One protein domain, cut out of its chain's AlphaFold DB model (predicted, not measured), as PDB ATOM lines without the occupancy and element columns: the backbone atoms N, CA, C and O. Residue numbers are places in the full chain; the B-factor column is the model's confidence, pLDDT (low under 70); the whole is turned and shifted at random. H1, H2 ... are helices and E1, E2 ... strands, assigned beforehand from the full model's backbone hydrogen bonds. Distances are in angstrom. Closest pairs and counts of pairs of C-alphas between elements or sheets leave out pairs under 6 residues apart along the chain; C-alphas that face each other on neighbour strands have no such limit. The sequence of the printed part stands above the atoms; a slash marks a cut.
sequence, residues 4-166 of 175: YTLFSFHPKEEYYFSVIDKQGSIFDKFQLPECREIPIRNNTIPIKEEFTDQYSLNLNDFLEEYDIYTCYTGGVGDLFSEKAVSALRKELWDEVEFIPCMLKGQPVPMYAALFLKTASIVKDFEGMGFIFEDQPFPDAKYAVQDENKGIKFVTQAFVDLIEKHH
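What this domain is: This is residues 4 to 166 of the 175 residues of an uncharacterized protein of Chryseobacterium sp. StRB126 (UniProt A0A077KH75). Picture a strongly twisted sheet of two long strands, E5 and E6, and two short ones at its edges, E1 and E4, with helix H2 packed over one face and H1 more loosely over the other. Toward one end of the long axis is the small hairpin of E2 and E3; toward the other are the hairpin of E9 and E10, which leads into H3, and, farthest out, the hairpin of E7 and E8. The 163 printed residues, with three named helices and ten named strands, follow the order E1 E2 E3 H1 E4 H2 E5 E6 E7 E8 E9 E10 H3. The main sheet has the order E1 - E5 - E6 - E4, antiparallel throughout; the class is mixed, helices and strands, with under half of the residues in named elements. The whole is compact, with a radius of gyration of the C-alphas of 16.4 A and spans of 48 by 36 by 31 A.

Where its parts are: Start at C-alpha 4, at (154.920, 151.314, 106.967), and pass along residues 4 to 17, which hold no named element. Find C-alpha 18 at (169.462, 163.709, 128.243), where E1 begins and runs to residue 20. Next come E2, residues 44 to 46, E3, residues 56 to 58, and H1, residues 59 to 65, 10.0 A long. E4, residues 79 to 81, leads straight into H2, residues 82 to 88, also 10.0 A. The two long strands are E5, residues 96 to 103, 21.7 A, and E6, residues 106 to 115, 24.2 A. Look next for E7, residues 121 to 123, E8, residues 130 to 132, E9, residues 143 to 145, and E10, residues 152 to 155. H3, residues 156 to 164, is 12.2 A long and ends at C-alpha 164, at (145.709, 165.966, 110.001).

How they stand to each other: Begin with the hairpin of E5 and E6, where N 99 and O 112 are 2.8 A apart, within hydrogen-bond range. E6 bends by 77 degrees at Pro 109. At the edges, N 20 of E1 and O 100 of E5 are 2.9 A apart, and N 80 of E4 and O 111 of E6 2.8 A. E4, H2 and E5 form a split strand-helix-strand unit, two strands of one sheet joined through a helix, with E6 between them in the sheet; its crossover is right-handed. H2 is on the sheet at a height of 8.0 A, and its closest C-alphas to E6 are those of Glu 82 and Pro 109, 5.1 A. On the opposite face, H1 has a height of 9.8 A and lies over E6, slantwise to the strands at 44 degrees on the local plane. H3 is not on this sheet; H2 and H3 are close but not clearly touching, with the C-alphas of Leu 88 and Leu 161 closest at 7.6 A. In the other hairpins, N 45 and O 57 of E2 and E3, N 122 and O 131 of E7 and E8, and N 144 and O 153 of E9 and E10 are each 2.8 A apart. In H1, H2 and H3 every O i to N i+4 pair is within hydrogen-bond range.

The domain as a whole: The two C-alphas farthest apart are those of Asn 42 and Asp 134, at 50.1 A. The printed part has no cut from residue 4 to 166. The links from E1 to E2, 23 residues, and from H1 to E4, 13 residues, are long. Mean pLDDT of the printed part is 73.6, and 69 residues are under 70, namely 4 to 16, 28 to 42, 46 to 55, 71 to 77, 122 to 138 and 145 to 151.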
ATOM      1  N   TYR A   4     153.888 150.636 107.726       68.81
ATOM      2  CA  TYR A   4     154.920 151.314 106.967       68.81
ATOM      3  C   TYR A   4     156.212 151.218 107.750       68.81
ATOM      4  O   TYR A   4     156.245 151.526 108.945       68.81
ATOM      5  N   THR A   5     157.286 150.811 107.088       64.38
ATOM      6  CA  THR A   5     158.598 150.872 107.719       64.38
ATOM      7  C   THR A   5     159.029 152.323 107.775       64.38
ATOM      8  O   THR A   5     159.110 153.013 106.754       64.38
ATOM      9  N   LEU A   6     159.292 152.792 108.986       62.06
ATOM     10  CA  LEU A   6     159.745 154.146 109.198       62.06
ATOM     11  C   LEU A   6     161.275 154.151 109.119       62.06
ATOM     12  O   LEU A   6     161.975 153.847 110.079       62.06
ATOM     13  N   PHE A   7     161.785 154.425 107.919       53.94
ATOM     14  CA  PHE A   7     163.214 154.592 107.687       53.94
ATOM     15  C   PHE A   7     163.588 156.060 107.902       53.94
ATOM     16  O   PHE A   7     163.114 156.941 107.177       53.94
ATOM     17  N   SER A   8     164.434 156.305 108.900       51.22
ATOM     18  CA  SER A   8     165.187 157.552 109.009       51.22
ATOM     19  C   SER A   8     166.222 157.564 107.893       51.22
ATOM     20  O   SER A   8     166.975 156.603 107.761       51.22
ATOM     21  N   PHE A   9     166.246 158.610 107.072       47.94
ATOM     22  CA  PHE A   9     167.298 158.804 106.068       47.94
ATOM     23  C   PHE A   9     168.165 160.008 106.425       47.94
ATOM     24  O   PHE A   9     168.680 160.674 105.524       47.94
ATOM     25  N   HIS A  10     168.318 160.293 107.721       50.66
ATOM     26  CA  HIS A  10     169.164 161.387 108.152       50.66
ATOM     27  C   HIS A  10     170.617 161.018 107.847       50.66
ATOM     28  O   HIS A  10     171.137 160.086 108.456       50.66
ATOM     29  N   PRO A  11     171.337 161.756 106.981       49.34
ATOM     30  CA  PRO A  11     172.755 161.503 106.700       49.34
ATOM     31  C   PRO A  11     173.669 161.853 107.890       49.34
ATOM     32  O   PRO A  11     174.869 162.006 107.722       49.34
ATOM     33  N   LYS A  12     173.090 162.091 109.069       52.03
ATOM     34  CA  LYS A  12     173.769 162.475 110.306       52.03
ATOM     35  C   LYS A  12     173.191 161.578 111.379       52.03
ATOM     36  O   LYS A  12     172.290 161.967 112.123       52.03
ATOM     37  N   GLU A  13     173.600 160.323 111.320       56.06
ATOM     38  CA  GLU A  13     173.053 159.299 112.183       56.06
ATOM     39  C   GLU A  13     173.518 159.574 113.623       56.06
ATOM     40  O   GLU A  13     174.709 159.628 113.928       56.06
ATOM     41  N   GLU A  14     172.525 159.753 114.501       59.50
ATOM     42  CA  GLU A  14     172.618 159.742 115.966       59.50
ATOM     43  C   GLU A  14     173.114 161.045 116.636       59.50
ATOM     44  O   GLU A  14     174.291 161.399 116.608       59.50
ATOM     45  N   TYR A  15     172.181 161.733 117.306       64.62
ATOM     46  CA  TYR A  15     172.378 162.937 118.128       64.62
ATOM     47  C   TYR A  15     172.117 162.650 119.619       64.62
ATOM     48  O   TYR A  15     171.415 161.700 119.966       64.62
ATOM     49  N   TYR A  16     172.636 163.502 120.513       67.00
ATOM     50  CA  TYR A  16     172.641 163.257 121.963       67.00
ATOM     51  C   TYR A  16     171.715 164.184 122.752       67.00
ATOM     52  O   TYR A  16     171.874 165.404 122.718       67.00
ATOM     53  N   PHE A  17     170.813 163.592 123.541       72.94
ATOM     54  CA  PHE A  17     169.961 164.293 124.509       72.94
ATOM     55  C   PHE A  17     169.901 163.547 125.850       72.94
ATOM     56  O   PHE A  17     169.863 162.315 125.910       72.94
ATOM     57  N   SER A  18     169.838 164.291 126.950       74.56
ATOM     58  CA  SER A  18     169.462 163.709 128.243       74.56
ATOM     59  C   SER A  18     167.945 163.810 128.407       74.56
ATOM     60  O   SER A  18     167.304 164.698 127.847       74.56
ATOM     61  N   VAL A  19     167.350 162.902 129.173       76.81
ATOM     62  CA  VAL A  19     165.896 162.789 129.353       76.81
ATOM     63  C   VAL A  19     165.554 162.957 130.818       76.81
ATOM     64  O   VAL A  19     166.221 162.366 131.662       76.81
ATOM     65  N   ILE A  20     164.499 163.711 131.116       81.38
ATOM     66  CA  ILE A  20     163.972 163.855 132.474       81.38
ATOM     67  C   ILE A  20     162.779 162.926 132.641       81.38
ATOM     68  O   ILE A  20     161.738 163.166 132.037       81.38
ATOM     69  N   ASP A  21     162.893 161.894 133.473       76.50
ATOM     70  CA  ASP A  21     161.745 161.036 133.768       76.50
ATOM     71  C   ASP A  21     160.634 161.761 134.557       76.50
ATOM     72  O   ASP A  21     160.749 162.914 134.977       76.50
ATOM     73  N   LYS A  22     159.530 161.053 134.808       73.06
ATOM     74  CA  LYS A  22     158.398 161.566 135.596       73.06
ATOM     75  C   LYS A  22     158.766 161.957 137.033       73.06
ATOM     76  O   LYS A  22     158.027 162.714 137.657       73.06
ATOM     77  N   GLN A  23     159.858 161.424 137.572       79.75
ATOM     78  CA  GLN A  23     160.362 161.696 138.915       79.75
ATOM     79  C   GLN A  23     161.331 162.891 138.938       79.75
ATOM     80  O   GLN A  23     161.813 163.257 140.008       79.75
ATOM     81  N   GLY A  24     161.605 163.516 137.789       76.19
ATOM     82  CA  GLY A  24     162.568 164.610 137.674       76.19
ATOM     83  C   GLY A  24     164.021 164.137 137.614       76.19
ATOM     84  O   GLY A  24     164.932 164.961 137.682       76.19
ATOM     85  N   SER A  25     164.253 162.828 137.497       77.75
ATOM     86  CA  SER A  25     165.592 162.256 137.393       77.75
ATOM     87  C   SER A  25     166.084 162.352 135.954       77.75
ATOM     88  O   SER A  25     165.368 162.021 135.007       77.75
ATOM     89  N   ILE A  26     167.315 162.831 135.792       75.00
ATOM     90  CA  ILE A  26     167.957 162.969 134.486       75.00
ATOM     91  C   ILE A  26     168.670 161.660 134.157       75.00
ATOM     92  O   ILE A  26     169.476 161.173 134.948       75.00
ATOM     93  N   PHE A  27     168.389 161.116 132.977       70.25
ATOM     94  CA  PHE A  27     169.050 159.934 132.442       70.25
ATOM     95  C   PHE A  27     169.636 160.228 131.078       70.25
ATOM     96  O   PHE A  27     168.998 160.837 130.214       70.25
ATOM     97  N   ASP A  28     170.798 159.649 130.839       66.75
ATOM     98  CA  ASP A  28     171.484 159.705 129.560       66.75
ATOM     99  C   ASP A  28     170.936 158.630 128.614       66.75
ATOM    100  O   ASP A  28     171.651 157.752 128.138       66.75
ATOM    101  N   LYS A  29     169.614 158.656 128.388       60.50
ATOM    102  CA  LYS A  29     168.914 157.658 127.564       60.50
ATOM    103  C   LYS A  29     169.289 157.749 126.089       60.50
ATOM    104  O   LYS A  29     169.364 156.711 125.449       60.50
ATOM    105  N   PHE A  30     169.536 158.954 125.572       60.12
ATOM    106  CA  PHE A  30     169.975 159.167 124.189       60.12
ATOM    107  C   PHE A  30     171.478 159.423 124.106       60.12
ATOM    108  O   PHE A  30     171.956 159.850 123.062       60.12
ATOM    109  N   GLN A  31     172.235 159.191 125.186       55.00
ATOM    110  CA  GLN A  31     173.688 159.249 125.140       55.00
ATOM    111  C   GLN A  31     174.253 157.855 124.921       55.00
ATOM    112  O   GLN A  31     174.064 156.962 125.750       55.00
ATOM    113  N   LEU A  32     174.988 157.668 123.829       51.53
ATOM    114  CA  LEU A  32     175.812 156.475 123.719       51.53
ATOM    115  C   LEU A  32     176.913 156.514 124.792       51.53
ATOM    116  O   LEU A  32     177.411 157.601 125.113       51.53
ATOM    117  N   PRO A  33     177.303 155.361 125.365       56.34
ATOM    118  CA  PRO A  33     178.334 155.293 126.400       56.34
ATOM    119  C   PRO A  33     179.632 156.025 126.035       56.34
ATOM    120  O   PRO A  33     180.239 156.659 126.895       56.34
ATOM    121  N   GLU A  34     180.022 155.991 124.763       52.38
ATOM    122  CA  GLU A  34     181.237 156.602 124.216       52.38
ATOM    123  C   GLU A  34     181.180 158.139 124.189       52.38
ATOM    124  O   GLU A  34     182.204 158.804 124.050       52.38
ATOM    125  N   CYS A  35     179.990 158.719 124.359       54.62
ATOM    126  CA  CYS A  35     179.735 160.156 124.236       54.62
ATOM    127  C   CYS A  35     179.566 160.845 125.584       54.62
ATOM    128  O   CYS A  35     179.378 162.062 125.615       54.62
ATOM    129  N   ARG A  36     179.607 160.077 126.681       60.16
ATOM    130  CA  ARG A  36     179.397 160.552 128.060       60.16
ATOM    131  C   ARG A  36     180.297 161.716 128.436       60.16
ATOM    132  O   ARG A  36     179.837 162.683 129.028       60.16
ATOM    133  N   GLU A  37     181.548 161.648 127.999       62.62
ATOM    134  CA  GLU A  37     182.583 162.621 128.349       62.62
ATOM    135  C   GLU A  37     182.765 163.720 127.288       62.62
ATOM    136  O   GLU A  37     183.638 164.576 127.429       62.62
ATOM    137  N   ILE A  38     181.973 163.714 126.205       63.56
ATOM    138  CA  ILE A  38     182.131 164.679 125.111       63.56
ATOM    139  C   ILE A  38     181.424 165.989 125.479       63.56
ATOM    140  O   ILE A  38     180.200 166.019 125.633       63.56
ATOM    141  N   PRO A  39     182.157 167.111 125.586       60.88
ATOM    142  CA  PRO A  39     181.557 168.379 125.958       60.88
ATOM    143  C   PRO A  39     180.731 168.955 124.802       60.88
ATOM    144  O   PRO A  39     181.252 169.268 123.734       60.88
ATOM    145  N   ILE A  40     179.439 169.185 125.044       64.06
ATOM    146  CA  ILE A  40     178.546 169.873 124.102       64.06
ATOM    147  C   ILE A  40     178.907 171.370 124.085       64.06
ATOM    148  O   ILE A  40     178.695 172.095 125.065       64.06
ATOM    149  N   ARG A  41     179.431 171.881 122.966       62.78
ATOM    150  CA  ARG A  41     179.824 173.296 122.794       62.78
ATOM    151  C   ARG A  41     178.677 174.121 122.193       62.78
ATOM    152  O   ARG A  41     177.721 173.566 121.682       62.78
ATOM    153  N   ASN A  42     178.626 175.424 122.478       63.12
ATOM    154  CA  ASN A  42     177.779 176.470 121.854       63.12
ATOM    155  C   ASN A  42     176.530 176.035 121.040       63.12
ATOM    156  O   ASN A  42     176.539 176.134 119.818       63.12
ATOM    157  N   ASN A  43     175.442 175.588 121.693       70.25
ATOM    158  CA  ASN A  43     174.203 175.123 121.029       70.25
ATOM    159  C   ASN A  43     174.423 174.141 119.867       70.25
ATOM    160  O   ASN A  43     173.627 174.093 118.937       70.25
ATOM    161  N   THR A  44     175.519 173.390 119.903       75.06
ATOM    162  CA  THR A  44     175.878 172.458 118.849       75.06
ATOM    163  C   THR A  44     175.741 171.039 119.359       75.06
ATOM    164  O   THR A  44     176.357 170.685 120.364       75.06
ATOM    165  N   ILE A  45     174.910 170.243 118.695       74.31
ATOM    166  CA  ILE A  45     174.672 168.846 119.046       74.31
ATOM    167  C   ILE A  45     175.740 168.000 118.336       74.31
ATOM    168  O   ILE A  45     175.848 168.093 117.109       74.31
ATOM    169  N   PRO A  46     176.557 167.213 119.061       68.38
ATOM    170  CA  PRO A  46     177.503 166.305 118.422       68.38
ATOM    171  C   PRO A  46     176.762 165.164 117.709       68.38
ATOM    172  O   PRO A  46     175.717 164.724 118.188       68.38
ATOM    173  N   ILE A  47     177.312 164.691 116.588       67.81
ATOM    174  CA  ILE A  47     176.806 163.539 115.821       67.81
ATOM    175  C   ILE A  47     177.769 162.362 116.018       67.81
ATOM    176  O   ILE A  47     178.984 162.572 116.081       67.81
ATOM    177  N   LYS A  48     177.248 161.131 116.106       58.41
ATOM    178  CA  LYS A  48     178.057 159.933 116.381       58.41
ATOM    179  C   LYS A  48     179.171 159.662 115.396       58.41
ATOM    180  O   LYS A  48     180.265 159.294 115.815       58.41
ATOM    181  N   GLU A  49     178.886 159.750 114.100       54.56
ATOM    182  CA  GLU A  49     179.853 159.317 113.086       54.56
ATOM    183  C   GLU A  49     181.166 160.103 113.191       54.56
ATOM    184  O   GLU A  49     182.219 159.629 112.768       54.56
ATOM    185  N   GLU A  50     181.131 161.289 113.802       56.25
ATOM    186  CA  GLU A  50     182.182 162.265 113.624       56.25
ATOM    187  C   GLU A  50     182.377 163.176 114.849       56.25
ATOM    188  O   GLU A  50     182.450 164.386 114.679       56.25
ATOM    189  N   PHE A  51     182.516 162.614 116.062       57.75
ATOM    190  CA  PHE A  51     182.816 163.270 117.364       57.75
ATOM    191  C   PHE A  51     183.993 164.278 117.393       57.75
ATOM    192  O   PHE A  51     184.951 164.173 118.159       57.75
ATOM    193  N   THR A  52     183.934 165.285 116.545       54.12
ATOM    194  CA  THR A  52     184.943 166.274 116.208       54.12
ATOM    195  C   THR A  52     184.197 167.575 115.910       54.12
ATOM    196  O   THR A  52     183.039 167.559 115.492       54.12
ATOM    197  N   ASP A  53     184.840 168.726 116.120       57.47
ATOM    198  CA  ASP A  53     184.194 170.041 115.961       57.47
ATOM    199  C   ASP A  53     183.612 170.267 114.538       57.47
ATOM    200  O   ASP A  53     182.729 171.105 114.354       57.47
ATOM    201  N   GLN A  54     184.075 169.501 113.542       56.72
ATOM    202  CA  GLN A  54     183.685 169.593 112.131       56.72
ATOM    203  C   GLN A  54     182.254 169.098 111.844       56.72
ATOM    204  O   GLN A  54     181.660 169.528 110.855       56.72
ATOM    205  N   TYR A  55     181.681 168.248 112.700       64.50
ATOM    206  CA  TYR A  55     180.435 167.539 112.405       64.50
ATOM    207  C   TYR A  55     179.453 167.649 113.559       64.50
ATOM    208  O   TYR A  55     179.226 166.756 114.377       64.50
ATOM    209  N   SER A  56     178.903 168.850 113.643       71.38
ATOM    210  CA  SER A  56     178.085 169.296 114.749       71.38
ATOM    211  C   SER A  56     176.861 170.033 114.191       71.38
ATOM    212  O   SER A  56     176.946 170.770 113.206       71.38
ATOM    213  N   LEU A  57     175.682 169.757 114.754       75.56
ATOM    214  CA  LEU A  57     174.410 170.339 114.315       75.56
ATOM    215  C   LEU A  57     174.088 171.595 115.106       75.56
ATOM    216  O   LEU A  57     174.120 171.569 116.334       75.56
ATOM    217  N   ASN A  58     173.706 172.671 114.427       81.06
ATOM    218  CA  ASN A  58     173.107 173.815 115.101       81.06
ATOM    219  C   ASN A  58     171.757 173.399 115.704       81.06
ATOM    220  O   ASN A  58     170.899 172.880 114.997       81.06
ATOM    221  N   LEU A  59     171.574 173.625 117.006       79.88
ATOM    222  CA  LEU A  59     170.350 173.260 117.714       79.88
ATOM    223  C   LEU A  59     169.111 173.946 117.136       79.88
ATOM    224  O   LEU A  59     168.082 173.300 117.025       79.88
ATOM    225  N   ASN A  60     169.180 175.232 116.796       84.56
ATOM    226  CA  ASN A  60     168.005 175.952 116.304       84.56
ATOM    227  C   ASN A  60     167.579 175.403 114.946       84.56
ATOM    228  O   ASN A  60     166.413 175.069 114.769       84.56
ATOM    229  N   ASP A  61     168.544 175.230 114.040       84.50
ATOM    230  CA  ASP A  61     168.283 174.639 112.728       84.50
ATOM    231  C   ASP A  61     167.703 173.229 112.894       84.50
ATOM    232  O   ASP A  61     166.688 172.907 112.283       84.50
ATOM    233  N   PHE A  62     168.293 172.428 113.795       82.00
ATOM    234  CA  PHE A  62     167.798 171.096 114.124       82.00
ATOM    235  C   PHE A  62     166.341 171.151 114.574       82.00
ATOM    236  O   PHE A  62     165.537 170.459 113.971       82.00
ATOM    237  N   LEU A  63     165.984 171.981 115.564       83.81
ATOM    238  CA  LEU A  63     164.632 172.087 116.139       83.81
ATOM    239  C   LEU A  63     163.559 172.593 115.159       83.81
ATOM    240  O   LEU A  63     162.372 172.371 115.389       83.81
ATOM    241  N   GLU A  64     163.950 173.305 114.103       85.88
ATOM    242  CA  GLU A  64     163.021 173.858 113.107       85.88
ATOM    243  C   GLU A  64     162.798 172.926 111.902       85.88
ATOM    244  O   GLU A  64     161.841 173.111 111.128       85.88
ATOM    245  N   GLU A  65     163.670 171.928 111.738       86.00
ATOM    246  CA  GLU A  65     163.706 171.066 110.560       86.00
ATOM    247  C   GLU A  65     162.487 170.134 110.490       86.00
ATOM    248  O   GLU A  65     161.741 170.159 109.501       86.00
ATOM    249  N   TYR A  66     162.226 169.383 111.566       87.44
ATOM    250  CA  TYR A  66     161.166 168.378 111.633       87.44
ATOM    251  C   TYR A  66     160.350 168.473 112.929       87.44
ATOM    252  O   TYR A  66     160.732 169.067 113.924       87.44
ATOM    253  N   ASP A  67     159.166 167.875 112.915       91.38
ATOM    254  CA  ASP A  67     158.334 167.702 114.102       91.38
ATOM    255  C   ASP A  67     158.596 166.346 114.778       91.38
ATOM    256  O   ASP A  67     158.353 166.194 115.975       91.38
ATOM    257  N   ILE A  68     159.081 165.358 114.021       87.94
ATOM    258  CA  ILE A  68     159.398 164.012 114.507       87.94
ATOM    259  C   ILE A  68     160.723 163.574 113.895       87.94
ATOM    260  O   ILE A  68     160.868 163.558 112.672       87.94
ATOM    261  N   TYR A  69     161.655 163.186 114.760       81.25
ATOM    262  CA  TYR A  69     163.000 162.761 114.411       81.25
ATOM    263  C   TYR A  69     163.188 161.318 114.844       81.25
ATOM    264  O   TYR A  69     162.969 160.944 115.999       81.25
ATOM    265  N   THR A  70     163.599 160.495 113.894       74.62
ATOM    266  CA  THR A  70     163.529 159.049 114.035       74.62
ATOM    267  C   THR A  70     164.932 158.513 114.290       74.62
ATOM    268  O   THR A  70     165.815 158.662 113.444       74.62
ATOM    269  N   CYS A  71     165.170 157.948 115.476       66.62
ATOM    270  CA  CYS A  71     166.485 157.446 115.876       66.62
ATOM    271  C   CYS A  71     166.652 155.982 115.442       66.62
ATOM    272  O   CYS A  71     165.810 155.142 115.755       66.62
ATOM    273  N   TYR A  72     167.739 155.670 114.730       52.06
ATOM    274  CA  TYR A  72     168.007 154.321 114.211       52.06
ATOM    275  C   TYR A  72     168.627 153.371 115.255       52.06
ATOM    276  O   TYR A  72     168.563 152.151 115.107       52.06
ATOM    277  N   THR A  73     169.193 153.877 116.357       49.22
ATOM    278  CA  THR A  73     169.852 153.004 117.333       49.22
ATOM    279  C   THR A  73     168.900 152.368 118.325       49.22
ATOM    280  O   THR A  73     168.524 152.977 119.323       49.22
ATOM    281  N   GLY A  74     168.579 151.095 118.065       42.91
ATOM    282  CA  GLY A  74     168.744 149.954 118.982       42.91
ATOM    283  C   GLY A  74     168.199 150.049 120.411       42.91
ATOM    284  O   GLY A  74     168.504 149.187 121.236       42.91
ATOM    285  N   GLY A  75     167.403 151.059 120.752       44.94
ATOM    286  CA  GLY A  75     166.810 151.173 122.075       44.94
ATOM    287  C   GLY A  75     166.347 152.533 122.552       44.94
ATOM    288  O   GLY A  75     165.963 152.596 123.721       44.94
ATOM    289  N   VAL A  76     166.335 153.575 121.720       51.97
ATOM    290  CA  VAL A  76     165.920 154.906 122.171       51.97
ATOM    291  C   VAL A  76     164.888 155.492 121.213       51.97
ATOM    292  O   VAL A  76     165.148 155.633 120.023       51.97
ATOM    293  N   GLY A  77     163.671 155.705 121.719       67.38
ATOM    294  CA  GLY A  77     162.516 156.053 120.894       67.38
ATOM    295  C   GLY A  77     162.597 157.454 120.305       67.38
ATOM    296  O   GLY A  77     163.293 158.308 120.831       67.38
ATOM    297  N   ASP A  78     161.882 157.678 119.210       81.62
ATOM    298  CA  ASP A  78     161.836 158.934 118.460       81.62
ATOM    299  C   ASP A  78     161.782 160.202 119.324       81.62
ATOM    300  O   ASP A  78     161.120 160.242 120.368       81.62
ATOM    301  N   LEU A  79     162.407 161.268 118.827       84.81
ATOM    302  CA  LEU A  79     162.221 162.602 119.378       84.81
ATOM    303  C   LEU A  79     161.068 163.324 118.689       84.81
ATOM    304  O   LEU A  79     160.905 163.274 117.474       84.81
ATOM    305  N   PHE A  80     160.304 164.053 119.485       90.44
ATOM    306  CA  PHE A  80     159.151 164.832 119.069       90.44
ATOM    307  C   PHE A  80     159.348 166.288 119.460       90.44
ATOM    308  O   PHE A  80     159.709 166.579 120.601       90.44
ATOM    309  N   SER A  81     159.040 167.200 118.543       93.06
ATOM    310  CA  SER A  81     158.927 168.621 118.854       93.06
ATOM    311  C   SER A  81     157.771 168.871 119.826       93.06
ATOM    312  O   SER A  81     156.806 168.101 119.911       93.06
ATOM    313  N   GLU A  82     157.811 169.992 120.543       94.62
ATOM    314  CA  GLU A  82     156.694 170.428 121.387       94.62
ATOM    315  C   GLU A  82     155.370 170.547 120.610       94.62
ATOM    316  O   GLU A  82     154.301 170.200 121.129       94.62
ATOM    317  N   LYS A  83     155.436 170.963 119.338       95.06
ATOM    318  CA  LYS A  83     154.281 171.001 118.432       95.06
ATOM    319  C   LYS A  83     153.712 169.599 118.208       95.06
ATOM    320  O   LYS A  83     152.501 169.410 118.343       95.06
ATOM    321  N   ALA A  84     154.563 168.619 117.911       94.88
ATOM    322  CA  ALA A  84     154.140 167.242 117.689       94.88
ATOM    323  C   ALA A  84     153.507 166.632 118.946       94.88
ATOM    324  O   ALA A  84     152.429 166.043 118.878       94.88
ATOM    325  N   VAL A  85     154.113 166.844 120.117       95.38
ATOM    326  CA  VAL A  85     153.551 166.372 121.390       95.38
ATOM    327  C   VAL A  85     152.197 167.013 121.675       95.38
ATOM    328  O   VAL A  85     151.260 166.316 122.060       95.38
ATOM    329  N   SER A  86     152.063 168.320 121.456       95.88
ATOM    330  CA  SER A  86     150.797 169.031 121.668       95.88
ATOM    331  C   SER A  86     149.673 168.491 120.780       95.88
ATOM    332  O   SER A  86     148.529 168.396 121.225       95.88
ATOM    333  N   ALA A  87     149.998 168.090 119.549       96.06
ATOM    334  CA  ALA A  87     149.052 167.485 118.617       96.06
ATOM    335  C   ALA A  87     148.696 166.032 118.977       96.06
ATOM    336  O   ALA A  87     147.531 165.644 118.903       96.06
ATOM    337  N   LEU A  88     149.686 165.226 119.372       95.75
ATOM    338  CA  LEU A  88     149.555 163.766 119.414       95.75
ATOM    339  C   LEU A  88     149.316 163.189 120.813       95.75
ATOM    340  O   LEU A  88     148.779 162.087 120.927       95.75
ATOM    341  N   ARG A  89     149.656 163.909 121.891       94.94
ATOM    342  CA  ARG A  89     149.625 163.378 123.269       94.94
ATOM    343  C   ARG A  89     148.282 162.772 123.660       94.94
ATOM    344  O   ARG A  89     148.255 161.743 124.320       94.94
ATOM    345  N   LYS A  90     147.172 163.405 123.275       94.50
ATOM    346  CA  LYS A  90     145.831 162.893 123.590       94.50
ATOM    347  C   LYS A  90     145.460 161.677 122.741       94.50
ATOM    348  O   LYS A  90     144.715 160.830 123.209       94.50
ATOM    349  N   GLU A  91     145.941 161.603 121.507       94.75
ATOM    350  CA  GLU A  91     145.606 160.514 120.586       94.75
ATOM    351  C   GLU A  91     146.386 159.233 120.903       94.75
ATOM    352  O   GLU A  91     145.851 158.146 120.691       94.75
ATOM    353  N   LEU A  92     147.605 159.389 121.438       92.81
ATOM    354  CA  LEU A  92     148.585 158.329 121.707       92.81
ATOM    355  C   LEU A  92     148.821 158.071 123.207       92.81
ATOM    356  O   LEU A  92     149.828 157.473 123.577       92.81
ATOM    357  N   TRP A  93     147.937 158.553 124.085       91.12
ATOM    358  CA  TRP A  93     148.148 158.583 125.541       91.12
ATOM    359  C   TRP A  93     148.386 157.208 126.190       91.12
ATOM    360  O   TRP A  93     149.047 157.136 127.225       91.12
ATOM    361  N   ASP A  94     147.843 156.136 125.608       90.56
ATOM    362  CA  ASP A  94     147.978 154.747 126.061       90.56
ATOM    363  C   ASP A  94     149.046 153.959 125.282       90.56
ATOM    364  O   ASP A  94     149.245 152.770 125.520       90.56
ATOM    365  N   GLU A  95     149.744 154.612 124.351       88.44
ATOM    366  CA  GLU A  95     150.719 153.984 123.449       88.44
ATOM    367  C   GLU A  95     152.114 154.571 123.590       88.44
ATOM    368  O   GLU A  95     153.108 153.858 123.437       88.44
ATOM    369  N   VAL A  96     152.185 155.873 123.868       88.25
ATOM    370  CA  VAL A  96     153.424 156.631 123.955       88.25
ATOM    371  C   VAL A  96     153.382 157.538 125.158       88.25
ATOM    372  O   VAL A  96     152.517 158.403 125.307       88.25
ATOM    373  N   GLU A  97     154.406 157.405 125.976       88.12
ATOM    374  CA  GLU A  97     154.745 158.409 126.955       88.12
ATOM    375  C   GLU A  97     155.781 159.372 126.367       88.12
ATOM    376  O   GLU A  97     156.867 158.966 125.960       88.12
ATOM    377  N   PHE A  98     155.444 160.663 126.336       90.50
ATOM    378  CA  PHE A  98     156.350 161.724 125.896       90.50
ATOM    379  C   PHE A  98     157.120 162.284 127.087       90.50
ATOM    380  O   PHE A  98     156.536 162.914 127.971       90.50
ATOM    381  N   ILE A  99     158.431 162.072 127.088       88.19
ATOM    382  CA  ILE A  99     159.315 162.396 128.200       88.19
ATOM    383  C   ILE A  99     160.174 163.619 127.834       88.19
ATOM    384  O   ILE A  99     160.836 163.578 126.800       88.19
ATOM    385  N   PRO A 100     160.182 164.708 128.624       90.00
ATOM    386  CA  PRO A 100     160.943 165.915 128.300       90.00
ATOM    387  C   PRO A 100     162.449 165.668 128.154       90.00
ATOM    388  O   PRO A 100     163.047 164.923 128.936       90.00
ATOM    389  N   CYS A 101     163.071 166.353 127.195       85.62
ATOM    390  CA  CYS A 101     164.512 166.313 126.976       85.62
ATOM    391  C   CYS A 101     165.224 167.549 127.539       85.62
ATOM    392  O   CYS A 101     164.667 168.641 127.669       85.62
ATOM    393  N   MET A 102     166.508 167.362 127.828       81.00
ATOM    394  CA  MET A 102     167.438 168.381 128.290       81.00
ATOM    395  C   MET A 102     168.664 168.412 127.391       81.00
ATOM    396  O   MET A 102     169.174 167.372 126.969       81.00
ATOM    397  N   LEU A 103     169.194 169.615 127.195       76.69
ATOM    398  CA  LEU A 103     170.497 169.837 126.592       76.69
ATOM    399  C   LEU A 103     171.298 170.776 127.497       76.69
ATOM    400  O   LEU A 103     170.844 171.868 127.824       76.69
ATOM    401  N   LYS A 104     172.489 170.349 127.943       72.44
ATOM    402  CA  LYS A 104     173.336 171.097 128.903       72.44
ATOM    403  C   LYS A 104     172.625 171.459 130.216       72.44
ATOM    404  O   LYS A 104     172.810 172.548 130.755       72.44
ATOM    405  N   GLY A 105     171.776 170.561 130.711       72.81
ATOM    406  CA  GLY A 105     170.996 170.815 131.922       72.81
ATOM    407  C   GLY A 105     169.939 171.917 131.762       72.81
ATOM    408  O   GLY A 105     169.424 172.394 132.768       72.81
ATOM    409  N   GLN A 106     169.609 172.315 130.528       79.75
ATOM    410  CA  GLN A 106     168.517 173.235 130.216       79.75
ATOM    411  C   GLN A 106     167.404 172.502 129.457       79.75
ATOM    412  O   GLN A 106     167.718 171.689 128.580       79.75
ATOM    413  N   PRO A 107     166.123 172.784 129.759       85.75
ATOM    414  CA  PRO A 107     165.008 172.239 128.997       85.75
ATOM    415  C   PRO A 107     165.082 172.671 127.538       85.75
ATOM    416  O   PRO A 107     165.362 173.832 127.237       85.75
ATOM    417  N   VAL A 108     164.797 171.736 126.641       87.38
ATOM    418  CA  VAL A 108     164.620 171.998 125.210       87.38
ATOM    419  C   VAL A 108     163.205 171.583 124.803       87.38
ATOM    420  O   VAL A 108     162.644 170.690 125.440       87.38
ATOM    421  N   PRO A 109     162.604 172.190 123.761       91.69
ATOM    422  CA  PRO A 109     161.238 171.882 123.319       91.69
ATOM    423  C   PRO A 109     161.172 170.557 122.535       91.69
ATOM    424  O   PRO A 109     160.557 170.472 121.473       91.69
ATOM    425  N   MET A 110     161.833 169.527 123.063       89.25
ATOM    426  CA  MET A 110     161.948 168.188 122.502       89.25
ATOM    427  C   MET A 110     161.562 167.156 123.550       89.25
ATOM    428  O   MET A 110     161.842 167.316 124.739       89.25
ATOM    429  N   TYR A 111     160.937 166.081 123.089       90.19
ATOM    430  CA  TYR A 111     160.430 165.014 123.931       90.19
ATOM    431  C   TYR A 111     160.794 163.661 123.343       90.19
ATOM    432  O   TYR A 111     160.568 163.403 122.168       90.19
ATOM    433  N   ALA A 112     161.305 162.781 124.184       86.75
ATOM    434  CA  ALA A 112     161.553 161.390 123.875       86.75
ATOM    435  C   ALA A 112     160.263 160.571 123.926       86.75
ATOM    436  O   ALA A 112     159.506 160.677 124.892       86.75
ATOM    437  N   ALA A 113     160.039 159.706 122.943       85.56
ATOM    438  CA  ALA A 113     158.975 158.716 123.001       85.56
ATOM    439  C   ALA A 113     159.422 157.462 123.761       85.56
ATOM    440  O   ALA A 113     160.358 156.765 123.371       85.56
ATOM    441  N   LEU A 114     158.700 157.141 124.829       82.44
ATOM    442  CA  LEU A 114     158.719 155.828 125.456       82.44
ATOM    443  C   LEU A 114     157.485 155.054 124.990       82.44
ATOM    444  O   LEU A 114     156.356 155.414 125.317       82.44
ATOM    445  N   PHE A 115     157.710 153.989 124.227       81.62
ATOM    446  CA  PHE A 115     156.648 153.111 123.750       81.62
ATOM    447  C   PHE A 115     156.107 152.251 124.893       81.62
ATOM    448  O   PHE A 115     156.869 151.618 125.621       81.62
ATOM    449  N   LEU A 116     154.783 152.234 125.037       82.62
ATOM    450  CA  LEU A 116     154.065 151.438 126.036       82.62
ATOM    451  C   LEU A 116     153.531 150.124 125.449       82.62
ATOM    452  O   LEU A 116     153.266 149.184 126.196       82.62
ATOM    453  N   LYS A 117     153.383 150.055 124.120       80.12
ATOM    454  CA  LYS A 117     152.964 148.867 123.363       80.12
ATOM    455  C   LYS A 117     154.108 148.426 122.438       80.12
ATOM    456  O   LYS A 117     154.558 149.209 121.604       80.12
ATOM    457  N   THR A 118     154.571 147.187 122.576       77.94
ATOM    458  CA  THR A 118     155.627 146.560 121.750       77.94
ATOM    459  C   THR A 118     155.148 145.202 121.235       77.94
ATOM    460  O   THR A 118     154.179 144.662 121.769       77.94
ATOM    461  N   ALA A 119     155.797 144.648 120.205       75.12
ATOM    462  CA  ALA A 119     155.516 143.285 119.741       75.12
ATOM    463  C   ALA A 119     156.789 142.580 119.261       75.12
ATOM    464  O   ALA A 119     157.714 143.229 118.772       75.12
ATOM    465  N   SER A 120     156.804 141.252 119.347       74.19
ATOM    466  CA  SER A 120     157.865 140.412 118.788       74.19
ATOM    467  C   SER A 120     157.703 140.325 117.264       74.19
ATOM    468  O   SER A 120     156.654 139.910 116.756       74.19
ATOM    469  N   ILE A 121     158.727 140.755 116.522       71.75
ATOM    470  CA  ILE A 121     158.715 140.802 115.054       71.75
ATOM    471  C   ILE A 121     159.808 139.881 114.520       71.75
ATOM    472  O   ILE A 121     160.975 140.021 114.880       71.75
ATOM    473  N   VAL A 122     159.450 138.973 113.616       66.62
ATOM    474  CA  VAL A 122     160.396 138.088 112.930       66.62
ATOM    475  C   VAL A 122     160.612 138.593 111.511       66.62
ATOM    476  O   VAL A 122     159.674 138.894 110.770       66.62
ATOM    477  N   LYS A 123     161.881 138.686 111.120       65.06
ATOM    478  CA  LYS A 123     162.266 138.961 109.739       65.06
ATOM    479  C   LYS A 123     162.031 137.705 108.904       65.06
ATOM    480  O   LYS A 123     162.607 136.662 109.203       65.06
ATOM    481  N   ASP A 124     161.235 137.820 107.847       56.22
ATOM    482  CA  ASP A 124     161.149 136.765 106.845       56.22
ATOM    483  C   ASP A 124     162.505 136.655 106.131       56.22
ATOM    484  O   ASP A 124     163.038 137.634 105.588       56.22
ATOM    485  N   PHE A 125     163.099 135.464 106.186       48.75
ATOM    486  CA  PHE A 125     164.417 135.193 105.626       48.75
ATOM    487  C   PHE A 125     164.412 135.192 104.088       48.75
ATOM    488  O   PHE A 125     165.479 135.375 103.501       48.75
ATOM    489  N   GLU A 126     163.253 135.053 103.429       46.22
ATOM    490  CA  GLU A 126     163.181 134.918 101.965       46.22
ATOM    491  C   GLU A 126     162.927 136.223 101.193       46.22
ATOM    492  O   GLU A 126     163.075 136.244  99.969       46.22
ATOM    493  N   GLY A 127     162.666 137.356 101.854       45.72
ATOM    494  CA  GLY A 127     162.592 138.624 101.124       45.72
ATOM    495  C   GLY A 127     162.049 139.808 101.901       45.72
ATOM    496  O   GLY A 127     160.892 140.142 101.731       45.72
ATOM    497  N   MET A 128     162.893 140.478 102.694       54.34
ATOM    498  CA  MET A 128     162.676 141.815 103.299       54.34
ATOM    499  C   MET A 128     161.297 142.096 103.947       54.34
ATOM    500  O   MET A 128     160.986 143.251 104.228       54.34
ATOM    501  N   GLY A 129     160.488 141.068 104.197       56.53
ATOM    502  CA  GLY A 129     159.192 141.144 104.849       56.53
ATOM    503  C   GLY A 129     159.333 140.967 106.353       56.53
ATOM    504  O   GLY A 129     160.297 140.377 106.847       56.53
ATOM    505  N   PHE A 130     158.355 141.485 107.084       65.44
ATOM    506  CA  PHE A 130     158.266 141.348 108.529       65.44
ATOM    507  C   PHE A 130     156.953 140.676 108.875       65.44
ATOM    508  O   PHE A 130     155.890 141.122 108.439       65.44
ATOM    509  N   ILE A 131     157.042 139.601 109.647       66.75
ATOM    510  CA  ILE A 131     155.890 138.895 110.191       66.75
ATOM    511  C   ILE A 131     155.898 139.062 111.708       66.75
ATOM    512  O   ILE A 131     156.952 139.090 112.339       66.75
ATOM    513  N   PHE A 132     154.719 139.202 112.298       69.69
ATOM    514  CA  PHE A 132     154.579 139.131 113.749       69.69
ATOM    515  C   PHE A 132     154.603 137.657 114.146       69.69
ATOM    516  O   PHE A 132     154.043 136.830 113.421       69.69
ATOM    517  N   GLU A 133     155.250 137.322 115.265       66.31
ATOM    518  CA  GLU A 133     155.053 135.997 115.873       66.31
ATOM    519  C   GLU A 133     153.561 135.781 116.167       66.31
ATOM    520  O   GLU A 133     152.833 136.771 116.206       66.31
ATOM    521  N   ASP A 134     153.114 134.526 116.350       62.03
ATOM    522  CA  ASP A 134     151.717 134.059 116.527       62.03
ATOM    523  C   ASP A 134     150.957 134.711 117.717       62.03
ATOM    524  O   ASP A 134     150.424 134.058 118.616       62.03
ATOM    525  N   GLN A 135     150.889 136.034 117.729       62.59
ATOM    526  CA  GLN A 135     150.268 136.907 118.697       62.59
ATOM    527  C   GLN A 135     149.335 137.862 117.947       62.59
ATOM    528  O   GLN A 135     149.637 138.309 116.835       62.59
ATOM    529  N   PRO A 136     148.176 138.199 118.532       65.00
ATOM    530  CA  PRO A 136     147.312 139.215 117.963       65.00
ATOM    531  C   PRO A 136     148.069 140.542 117.905       65.00
ATOM    532  O   PRO A 136     148.599 141.016 118.909       65.00
ATOM    533  N   PHE A 137     148.104 141.133 116.712       66.44
ATOM    534  CA  PHE A 137     148.726 142.428 116.488       66.44
ATOM    535  C   PHE A 137     148.141 143.466 117.469       66.44
ATOM    536  O   PHE A 137     146.910 143.576 117.549       66.44
ATOM    537  N   PRO A 138     148.974 144.205 118.226       68.12
ATOM    538  CA  PRO A 138     148.473 145.149 119.214       68.12
ATOM    539  C   PRO A 138     147.648 146.244 118.534       68.12
ATOM    540  O   PRO A 138     148.058 146.791 117.514       68.12
ATOM    541  N   ASP A 139     146.492 146.587 119.109       79.00
ATOM    542  CA  ASP A 139     145.701 147.743 118.673       79.00
ATOM    543  C   ASP A 139     146.471 149.026 119.025       79.00
ATOM    544  O   ASP A 139     146.372 149.562 120.136       79.00
ATOM    545  N   ALA A 140     147.354 149.420 118.109       82.06
ATOM    546  CA  ALA A 140     148.238 150.566 118.202       82.06
ATOM    547  C   ALA A 140     147.945 151.519 117.039       82.06
ATOM    548  O   ALA A 140     147.847 151.102 115.888       82.06
ATOM    549  N   LYS A 141     147.838 152.810 117.328       85.12
ATOM    550  CA  LYS A 141     147.723 153.893 116.353       85.12
ATOM    551  C   LYS A 141     149.081 154.388 115.905       85.12
ATOM    552  O   LYS A 141     149.219 154.751 114.747       85.12
ATOM    553  N   TYR A 142     150.078 154.439 116.781       83.56
ATOM    554  CA  TYR A 142     151.381 154.994 116.437       83.56
ATOM    555  C   TYR A 142     152.251 153.993 115.688       83.56
ATOM    556  O   TYR A 142     152.421 154.080 114.471       83.56
ATOM    557  N   ALA A 143     152.851 153.072 116.433       75.56
ATOM    558  CA  ALA A 143     153.872 152.198 115.913       75.56
ATOM    559  C   ALA A 143     153.972 150.919 116.730       75.56
ATOM    560  O   ALA A 143     153.641 150.896 117.914       75.56
ATOM    561  N   VAL A 144     154.508 149.889 116.088       70.00
ATOM    562  CA  VAL A 144     154.963 148.670 116.739       70.00
ATOM    563  C   VAL A 144     156.477 148.622 116.637       70.00
ATOM    564  O   VAL A 144     157.045 148.704 115.544       70.00
ATOM    565  N   GLN A 145     157.119 148.552 117.798       69.56
ATOM    566  CA  GLN A 145     158.560 148.404 117.929       69.56
ATOM    567  C   GLN A 145     158.882 146.940 118.223       69.56
ATOM    568  O   GLN A 145     158.246 146.337 119.091       69.56
ATOM    569  N   ASP A 146     159.872 146.409 117.506       67.00
ATOM    570  CA  ASP A 146     160.491 145.122 117.813       67.00
ATOM    571  C   ASP A 146     161.036 145.123 119.253       67.00
ATOM    572  O   ASP A 146     161.692 146.078 119.679       67.00
ATOM    573  N   GLU A 147     160.801 144.046 120.002       64.81
ATOM    574  CA  GLU A 147     161.345 143.847 121.352       64.81
ATOM    575  C   GLU A 147     162.880 143.909 121.376       64.81
ATOM    576  O   GLU A 147     163.470 144.391 122.347       64.81
ATOM    577  N   ASN A 148     163.527 143.513 120.274       62.06
ATOM    578  CA  ASN A 148     164.977 143.618 120.082       62.06
ATOM    579  C   ASN A 148     165.421 144.976 119.501       62.06
ATOM    580  O   ASN A 148     166.590 145.165 119.164       62.06
ATOM    581  N   LYS A 149     164.501 145.952 119.456       60.03
ATOM    582  CA  LYS A 149     164.720 147.397 119.268       60.03
ATOM    583  C   LYS A 149     165.334 147.835 117.934       60.03
ATOM    584  O   LYS A 149     165.695 149.004 117.804       60.03
ATOM    585  N   GLY A 150     165.437 146.952 116.943       57.84
ATOM    586  CA  GLY A 150     166.081 147.269 115.665       57.84
ATOM    587  C   GLY A 150     165.150 147.854 114.604       57.84
ATOM    588  O   GLY A 150     165.618 148.527 113.690       57.84
ATOM    589  N   ILE A 151     163.843 147.577 114.684       63.09
ATOM    590  CA  ILE A 151     162.904 147.861 113.591       63.09
ATOM    591  C   ILE A 151     161.590 148.396 114.144       63.09
ATOM    592  O   ILE A 151     161.056 147.901 115.140       63.09
ATOM    593  N   LYS A 152     161.075 149.430 113.480       72.38
ATOM    594  CA  LYS A 152     159.848 150.119 113.857       72.38
ATOM    595  C   LYS A 152     158.913 150.244 112.659       72.38
ATOM    596  O   LYS A 152     159.285 150.785 111.615       72.38
ATOM    597  N   PHE A 153     157.675 149.810 112.858       76.81
ATOM    598  CA  PHE A 153     156.592 149.965 111.891       76.81
ATOM    599  C   PHE A 153     155.609 150.994 112.398       76.81
ATOM    600  O   PHE A 153     155.141 150.868 113.522       76.81
ATOM    601  N   VAL A 154     155.262 151.982 111.581       81.88
ATOM    602  CA  VAL A 154     154.160 152.899 111.883       81.88
ATOM    603  C   VAL A 154     152.881 152.434 111.212       81.88
ATOM    604  O   VAL A 154     152.910 151.794 110.160       81.88
ATOM    605  N   THR A 155     151.746 152.745 111.823       85.94
ATOM    606  CA  THR A 155     150.440 152.354 111.284       85.94
ATOM    607  C   THR A 155     149.878 153.431 110.363       85.94
ATOM    608  O   THR A 155     150.278 154.594 110.434       85.94
ATOM    609  N   GLN A 156     148.897 153.077 109.531       84.69
ATOM    610  CA  GLN A 156     148.142 154.074 108.765       84.69
ATOM    611  C   GLN A 156     147.501 155.147 109.664       84.69
ATOM    612  O   GLN A 156     147.516 156.319 109.311       84.69
ATOM    613  N   ALA A 157     146.995 154.782 110.847       89.12
ATOM    614  CA  ALA A 157     146.373 155.752 111.749       89.12
ATOM    615  C   ALA A 157     147.372 156.830 112.201       89.12
ATOM    616  O   ALA A 157     146.997 157.988 112.372       89.12
ATOM    617  N   PHE A 158     148.650 156.476 112.350       89.56
ATOM    618  CA  PHE A 158     149.694 157.456 112.622       89.56
ATOM    619  C   PHE A 158     149.889 158.409 111.450       89.56
ATOM    620  O   PHE A 158     149.942 159.616 111.656       89.56
ATOM    621  N   VAL A 159     149.969 157.873 110.231       86.69
ATOM    622  CA  VAL A 159     150.101 158.672 109.007       86.69
ATOM    623  C   VAL A 159     148.960 159.682 108.902       86.69
ATOM    624  O   VAL A 159     149.211 160.872 108.721       86.69
ATOM    625  N   ASP A 160     147.728 159.234 109.131       90.50
ATOM    626  CA  ASP A 160     146.547 160.096 109.102       90.50
ATOM    627  C   ASP A 160     146.637 161.215 110.159       90.50
ATOM    628  O   ASP A 160     146.240 162.355 109.907       90.50
ATOM    629  N   LEU A 161     147.195 160.926 111.343       92.75
ATOM    630  CA  LEU A 161     147.450 161.937 112.377       92.75
ATOM    631  C   LEU A 161     148.525 162.947 111.950       92.75
ATOM    632  O   LEU A 161     148.354 164.143 112.194       92.75
ATOM    633  N   ILE A 162     149.605 162.501 111.303       90.94
ATOM    634  CA  ILE A 162     150.650 163.391 110.773       90.94
ATOM    635  C   ILE A 162     150.058 164.370 109.760       90.94
ATOM    636  O   ILE A 162     150.280 165.579 109.871       90.94
ATOM    637  N   GLU A 163     149.263 163.865 108.818       90.69
ATOM    638  CA  GLU A 163     148.608 164.680 107.793       90.69
ATOM    639  C   GLU A 163     147.603 165.660 108.405       90.69
ATOM    640  O   GLU A 163     147.669 166.863 108.135       90.69
ATOM    641  N   LYS A 164     146.725 165.169 109.292       94.31
ATOM    642  CA  LYS A 164     145.709 165.966 110.001       94.31
ATOM    643  C   LYS A 164     146.309 167.149 110.758       94.31
ATOM    644  O   LYS A 164     145.688 168.207 110.832       94.31
ATOM    645  N   HIS A 165     147.484 166.963 111.354       94.88
ATOM    646  CA  HIS A 165     148.143 167.975 112.180       94.88
ATOM    647  C   HIS A 165     149.254 168.742 111.449       94.88
ATOM    648  O   HIS A 165     149.907 169.589 112.063       94.88
ATOM    649  N   HIS A 166     149.451 168.487 110.150       92.88
ATOM    650  CA  HIS A 166     150.497 169.104 109.329       92.88
ATOM    651  C   HIS A 166     151.878 169.030 110.002       92.88
ATOM    652  O   HIS A 166     152.590 170.037 110.141       92.88
TER     653      HIS A 166